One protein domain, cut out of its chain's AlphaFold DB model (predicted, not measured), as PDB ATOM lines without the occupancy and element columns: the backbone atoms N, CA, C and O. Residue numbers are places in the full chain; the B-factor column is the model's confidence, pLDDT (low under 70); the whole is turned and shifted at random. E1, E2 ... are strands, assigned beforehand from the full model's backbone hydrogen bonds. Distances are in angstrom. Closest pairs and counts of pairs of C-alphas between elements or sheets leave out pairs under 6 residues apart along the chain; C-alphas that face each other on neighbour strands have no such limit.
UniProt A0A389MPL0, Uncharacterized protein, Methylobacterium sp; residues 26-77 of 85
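AT A GLANCE: This is residues 26 to 77 of the 85 residues of an uncharacterized protein of Methylobacterium sp (UniProt A0A389MPL0). With little regular structure, the domain is a long winding stretch with no named element, residues 26 to 61, which loops at one end and leads to a small two-stranded hairpin, E1 and E2, at the other. Residues 34 to 39 stick out at the looped end. The 52 printed residues hold no named helix and two named strands, E1 then E2, in one antiparallel sheet; the class is all strand, with 6 residues in named elements. The whole is extended, with a radius of gyration of the C-alphas of 15.3 A and spans of 38 by 27 by 18 A.

HOW THE PARTS SIT: E1, residues 62 to 64, and E2, residues 70 to 72, form a hairpin over a tight link of 5 residues. They are antiparallel neighbours, with 156 degrees between their directions. C-alphas 62 and 72 face each other at 4.6 A. N 63 and O 71 are within hydrogen-bond range at 2.8 A, as are N 71 and O 63 at 2.8 A.

IN THESE COORDINATES: The printed part begins at C-alpha 26 (-13.903, 23.788, 121.044). E1 begins at C-alpha 62 (1.275, 26.683, 106.820) and is 6.8 A long; E2, 6.6 A, ends at C-alpha 72 (3.232, 23.215, 109.072).

THE WHOLE: The C-alphas farthest apart, of Gly 38 and Gly 68, are 42.1 A apart. The printed part has no cut. Its mean pLDDT is 71.4, with residues 26 to 29 and 45 to 60 under 70.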
ATOM      1  N   PRO A  26     -13.294  22.541 120.634       50.28
ATOM      2  CA  PRO A  26     -13.903  23.788 121.044       50.28
ATOM      3  C   PRO A  26     -15.350  23.699 120.575       50.28
ATOM      4  O   PRO A  26     -15.617  23.380 119.414       50.28
ATOM      5  N   VAL A  27     -16.290  23.871 121.503       54.69
ATOM      6  CA  VAL A  27     -17.708  23.937 121.170       54.69
ATOM      7  C   VAL A  27     -17.848  25.184 120.304       54.69
ATOM      8  O   VAL A  27     -17.976  26.287 120.829       54.69
ATOM      9  N   SER A  28     -17.716  25.018 118.987       57.25
ATOM     10  CA  SER A  28     -17.882  26.070 117.991       57.25
ATOM     11  C   SER A  28     -19.348  26.461 118.053       57.25
ATOM     12  O   SER A  28     -20.210  25.848 117.428       57.25
ATOM     13  N   ARG A  29     -19.663  27.411 118.933       63.16
ATOM     14  CA  ARG A  29     -21.002  27.972 119.029       63.16
ATOM     15  C   ARG A  29     -21.178  28.808 117.768       63.16
ATOM     16  O   ARG A  29     -20.535  29.843 117.653       63.16
ATOM     17  N   LEU A  30     -21.975  28.300 116.827       70.12
ATOM     18  CA  LEU A  30     -22.245  28.960 115.550       70.12
ATOM     19  C   LEU A  30     -22.707  30.404 115.769       70.12
ATOM     20  O   LEU A  30     -23.533  30.672 116.654       70.12
ATOM     21  N   CYS A  31     -22.193  31.304 114.934       78.94
ATOM     22  CA  CYS A  31     -22.751  32.635 114.787       78.94
ATOM     23  C   CYS A  31     -24.163  32.523 114.174       78.94
ATOM     24  O   CYS A  31     -24.439  31.571 113.438       78.94
ATOM     25  N   PRO A  32     -25.090  33.446 114.481       77.69
ATOM     26  CA  PRO A  32     -26.443  33.419 113.922       77.69
ATOM     27  C   PRO A  32     -26.500  33.403 112.387       77.69
ATOM     28  O   PRO A  32     -27.461  32.892 111.820       77.69
ATOM     29  N   GLU A  33     -25.482  33.950 111.730       76.25
ATOM     30  CA  GLU A  33     -25.327  34.027 110.276       76.25
ATOM     31  C   GLU A  33     -25.005  32.668 109.642       76.25
ATOM     32  O   GLU A  33     -25.349  32.434 108.488       76.25
ATOM     33  N   ASP A  34     -24.404  31.759 110.413       76.50
ATOM     34  CA  ASP A  34     -24.056  30.404 109.981       76.50
ATOM     35  C   ASP A  34     -25.187  29.395 110.268       76.50
ATOM     36  O   ASP A  34     -25.009  28.188 110.091       76.50
ATOM     37  N   ALA A  35     -26.342  29.859 110.765       81.38
ATOM     38  CA  ALA A  35     -27.446  28.990 111.156       81.38
ATOM     39  C   ALA A  35     -27.997  28.192 109.954       81.38
ATOM     40  O   ALA A  35     -28.313  28.793 108.923       81.38
ATOM     41  N   PRO A  36     -28.195  26.866 110.092       77.81
ATOM     42  CA  PRO A  36     -28.893  26.066 109.089       77.81
ATOM     43  C   PRO A  36     -30.308  26.585 108.819       77.81
ATOM     44  O   PRO A  36     -30.929  27.224 109.679       77.81
ATOM     45  N   GLU A  37     -30.854  26.272 107.647       81.56
ATOM     46  CA  GLU A  37     -32.212  26.659 107.292       81.56
ATOM     47  C   GLU A  37     -33.235  26.191 108.341       81.56
ATOM     48  O   GLU A  37     -33.174  25.087 108.881       81.56
ATOM     49  N   GLY A  38     -34.177  27.075 108.681       82.19
ATOM     50  CA  GLY A  38     -35.192  26.801 109.703       82.19
ATOM     51  C   GLY A  38     -34.722  26.945 111.156       82.19
ATOM     52  O   GLY A  38     -35.560  26.888 112.055       82.19
ATOM     53  N   VAL A  39     -33.436  27.209 111.419       85.12
ATOM     54  CA  VAL A  39     -32.921  27.465 112.773       85.12
ATOM     55  C   VAL A  39     -32.699  28.964 112.981       85.12
ATOM     56  O   VAL A  39     -31.933  29.611 112.274       85.12
ATOM     57  N   ARG A  40     -33.359  29.541 113.990       80.81
ATOM     58  CA  ARG A  40     -33.112  30.918 114.441       80.81
ATOM     59  C   ARG A  40     -32.318  30.894 115.740       80.81
ATOM     60  O   ARG A  40     -32.829  30.479 116.776       80.81
ATOM     61  N   LEU A  41     -31.074  31.356 115.676       79.06
ATOM     62  CA  LEU A  41     -30.226  31.547 116.850       79.06
ATOM     63  C   LEU A  41     -30.425  32.960 117.431       79.06
ATOM     64  O   LEU A  41     -30.673  33.903 116.676       79.06
ATOM     65  N   PRO A  42     -30.325  33.133 118.763       78.81
ATOM     66  CA  PRO A  42     -30.371  34.455 119.380       78.81
ATOM     67  C   PRO A  42     -29.146  35.291 118.969       78.81
ATOM     68  O   PRO A  42     -28.059  34.724 118.818       78.81
ATOM     69  N   PRO A  43     -29.285  36.626 118.832       73.81
ATOM     70  CA  PRO A  43     -28.156  37.496 118.529       73.81
ATOM     71  C   PRO A  43     -27.118  37.384 119.641       73.81
ATOM     72  O   PRO A  43     -27.454  37.465 120.827       73.81
ATOM     73  N   ARG A  44     -25.852  37.181 119.268       71.56
ATOM     74  CA  ARG A  44     -24.761  37.081 120.234       71.56
ATOM     75  C   ARG A  44     -23.811  38.269 120.110       71.56
ATOM     76  O   ARG A  44     -23.377  38.587 119.002       71.56
ATOM     77  N   PRO A  45     -23.467  38.921 121.232       68.81
ATOM     78  CA  PRO A  45     -22.408  39.917 121.236       68.81
ATOM     79  C   PRO A  45     -21.075  39.227 120.913       68.81
ATOM     80  O   PRO A  45     -20.773  38.184 121.490       68.81
ATOM     81  N   GLY A  46     -20.304  39.796 119.984       66.25
ATOM     82  CA  GLY A  46     -19.020  39.236 119.545       66.25
ATOM     83  C   GLY A  46     -19.087  38.252 118.370       66.25
ATOM     84  O   GLY A  46     -18.097  37.602 118.096       66.25
ATOM     85  N   CYS A  47     -20.220  38.124 117.667       69.88
ATOM     86  CA  CYS A  47     -20.269  37.412 116.374       69.88
ATOM     87  C   CYS A  47     -19.891  38.301 115.177       69.88
ATOM     88  O   CYS A  47     -19.826  37.823 114.046       69.88
ATOM     89  N   ARG A  48     -19.656  39.600 115.406       62.44
ATOM     90  CA  ARG A  48     -19.213  40.535 114.373       62.44
ATOM     91  C   ARG A  48     -17.706  40.745 114.514       62.44
ATOM     92  O   ARG A  48     -17.271  41.230 115.551       62.44
ATOM     93  N   ASP A  49     -16.989  40.399 113.442       57.72
ATOM     94  CA  ASP A  49     -15.579  40.712 113.140       57.72
ATOM     95  C   ASP A  49     -14.469  39.660 113.378       57.72
ATOM     96  O   ASP A  49     -13.301  39.987 113.169       57.72
ATOM     97  N   GLU A  50     -14.750  38.375 113.648       53.72
ATOM     98  CA  GLU A  50     -13.696  37.333 113.531       53.72
ATOM     99  C   GLU A  50     -13.705  36.535 112.220       53.72
ATOM    100  O   GLU A  50     -12.667  35.988 111.845       53.72
ATOM    101  N   ALA A  51     -14.810  36.527 111.465       49.47
ATOM    102  CA  ALA A  51     -14.885  35.830 110.171       49.47
ATOM    103  C   ALA A  51     -13.912  36.398 109.113       49.47
ATOM    104  O   ALA A  51     -13.588  35.726 108.136       49.47
ATOM    105  N   LEU A  52     -13.397  37.617 109.324       48.44
ATOM    106  CA  LEU A  52     -12.380  38.235 108.468       48.44
ATOM    107  C   LEU A  52     -10.941  37.829 108.799       48.44
ATOM    108  O   LEU A  52     -10.050  38.109 108.002       48.44
ATOM    109  N   ARG A  53     -10.697  37.088 109.888       52.25
ATOM    110  CA  ARG A  53      -9.474  36.283 109.993       52.25
ATOM    111  C   ARG A  53      -9.741  34.891 109.438       52.25
ATOM    112  O   ARG A  53      -9.455  33.883 110.075       52.25
ATOM    113  N   ALA A  54     -10.233  34.836 108.201       53.44
ATOM    114  CA  ALA A  54      -9.760  33.795 107.308       53.44
ATOM    115  C   ALA A  54      -8.242  33.987 107.252       53.44
ATOM    116  O   ALA A  54      -7.749  34.832 106.505       53.44
ATOM    117  N   ALA A  55      -7.530  33.304 108.158       57.44
ATOM    118  CA  ALA A  55      -6.081  33.283 108.170       57.44
ATOM    119  C   ALA A  55      -5.652  33.044 106.724       57.44
ATOM    120  O   ALA A  55      -6.241  32.167 106.067       57.44
ATOM    121  N   PRO A  56      -4.750  33.878 106.186       52.50
ATOM    122  CA  PRO A  56      -4.384  33.751 104.798       52.50
ATOM    123  C   PRO A  56      -3.930  32.305 104.598       52.50
ATOM    124  O   PRO A  56      -3.211  31.728 105.418       52.50
ATOM    125  N   ARG A  57      -4.494  31.658 103.572       59.16
ATOM    126  CA  ARG A  57      -4.046  30.342 103.122       59.16
ATOM    127  C   ARG A  57      -2.677  30.541 102.492       59.16
ATOM    128  O   ARG A  57      -2.532  30.463 101.275       59.16
ATOM    129  N   ASP A  58      -1.697  30.845 103.324       48.59
ATOM    130  CA  ASP A  58      -0.312  30.864 102.926       48.59
ATOM    131  C   ASP A  58       0.012  29.410 102.593       48.59
ATOM    132  O   ASP A  58      -0.279  28.490 103.363       48.59
ATOM    133  N   GLY A  59       0.427  29.207 101.346       56.91
ATOM    134  CA  GLY A  59       0.333  27.938 100.640       56.91
ATOM    135  C   GLY A  59       0.930  26.734 101.368       56.91
ATOM    136  O   GLY A  59       1.680  26.835 102.330       56.91
ATOM    137  N   GLU A  60       0.602  25.548 100.858       64.19
ATOM    138  CA  GLU A  60       1.262  24.287 101.231       64.19
ATOM    139  C   GLU A  60       1.118  23.842 102.700       64.19
ATOM    140  O   GLU A  60       1.892  23.010 103.179       64.19
ATOM    141  N   GLY A  61       0.094  24.334 103.402       72.81
ATOM    142  CA  GLY A  61      -0.259  23.853 104.738       72.81
ATOM    143  C   GLY A  61       0.446  24.586 105.875       72.81
ATOM    144  O   GLY A  61       0.681  23.975 106.913       72.81
ATOM    145  N   PHE A  62       0.783  25.865 105.714       80.62
ATOM    146  CA  PHE A  62       1.275  26.683 106.820       80.62
ATOM    147  C   PHE A  62       0.141  27.480 107.484       80.62
ATOM    148  O   PHE A  62      -0.774  27.957 106.819       80.62
ATOM    149  N   VAL A  63       0.192  27.587 108.813       83.19
ATOM    150  CA  VAL A  63      -0.744  28.356 109.645       83.19
ATOM    151  C   VAL A  63       0.066  29.243 110.586       83.19
ATOM    152  O   VAL A  63       0.876  28.730 111.359       83.19
ATOM    153  N   ASP A  64      -0.151  30.557 110.538       84.81
ATOM    154  CA  ASP A  64       0.420  31.500 111.507       84.81
ATOM    155  C   ASP A  64      -0.338  31.422 112.848       84.81
ATOM    156  O   ASP A  64      -1.570  31.451 112.882       84.81
ATOM    157  N   LEU A  65       0.402  31.303 113.956       86.31
ATOM    158  CA  LEU A  65      -0.134  31.238 115.320       86.31
ATOM    159  C   LEU A  65      -0.197  32.613 116.017       86.31
ATOM    160  O   LEU A  65      -0.609  32.693 117.174       86.31
ATOM    161  N   GLY A  66       0.202  33.700 115.347       81.56
ATOM    162  CA  GLY A  66       0.051  35.076 115.837       81.56
ATOM    163  C   GLY A  66       1.062  35.504 116.909       81.56
ATOM    164  O   GLY A  66       0.942  36.583 117.483       81.56
ATOM    165  N   ASN A  67       2.072  34.679 117.181       86.44
ATOM    166  CA  ASN A  67       3.187  34.942 118.102       86.44
ATOM    167  C   ASN A  67       4.554  34.869 117.390       86.44
ATOM    168  O   ASN A  67       5.577  34.616 118.027       86.44
ATOM    169  N   GLY A  68       4.564  35.037 116.063       86.62
ATOM    170  CA  GLY A  68       5.759  34.885 115.229       86.62
ATOM    171  C   GLY A  68       6.169  33.430 114.988       86.62
ATOM    172  O   GLY A  68       7.288  33.182 114.543       86.62
ATOM    173  N   THR A  69       5.297  32.462 115.289       85.06
ATOM    174  CA  THR A  69       5.534  31.038 115.014       85.06
ATOM    175  C   THR A  69       4.554  30.509 113.976       85.06
ATOM    176  O   THR A  69       3.379  30.871 113.976       85.06
ATOM    177  N   HIS A  70       5.043  29.640 113.086       86.44
ATOM    178  CA  HIS A  70       4.248  29.038 112.017       86.44
ATOM    179  C   HIS A  70       4.150  27.521 112.217       86.44
ATOM    180  O   HIS A  70       5.156  26.842 112.437       86.44
ATOM    181  N   LEU A  71       2.941  26.975 112.097       82.94
ATOM    182  CA  LEU A  71       2.657  25.541 112.099       82.94
ATOM    183  C   LEU A  71       2.610  25.017 110.660       82.94
ATOM    184  O   LEU A  71       1.883  25.567 109.841       82.94
ATOM    185  N   ARG A  72       3.316  23.917 110.364       84.94
ATOM    186  CA  ARG A  72       3.232  23.215 109.072       84.94
ATOM    187  C   ARG A  72       2.442  21.915 109.196       84.94
ATOM    188  O   ARG A  72       2.877  20.980 109.863       84.94
ATOM    189  N   VAL A  73       1.330  21.822 108.480       81.69
ATOM    190  CA  VAL A  73       0.497  20.626 108.353       81.69
ATOM    191  C   VAL A  73       0.811  19.943 107.023       81.69
ATOM    192  O   VAL A  73       0.358  20.367 105.963       81.69
ATOM    193  N   GLY A  74       1.613  18.879 107.074       79.19
ATOM    194  CA  GLY A  74       1.901  18.025 105.919       79.19
ATOM    195  C   GLY A  74       1.050  16.752 105.900       79.19
ATOM    196  O   GLY A  74       0.523  16.329 106.924       79.19
ATOM    197  N   GLY A  75       0.972  16.100 104.738       79.06
ATOM    198  CA  GLY A  75       0.327  14.791 104.579       79.06
ATOM    199  C   GLY A  75      -0.872  14.808 103.633       79.06
ATOM    200  O   GLY A  75      -1.165  15.810 102.987       79.06
ATOM    201  N   ARG A  76      -1.543  13.659 103.506       78.50
ATOM    202  CA  ARG A  76      -2.769  13.500 102.713       78.50
ATOM    203  C   ARG A  76      -3.888  13.059 103.640       78.50
ATOM    204  O   ARG A  76      -3.726  12.073 104.354       78.50
ATOM    205  N   THR A  77      -5.020  13.742 103.586       75.56
ATOM    206  CA  THR A  77      -6.223  13.374 104.339       75.56
ATOM    207  C   THR A  77      -7.258  12.807 103.375       75.56
ATOM    208  O   THR A  77      -7.504  13.385 102.318       75.56
TER     209      THR A  77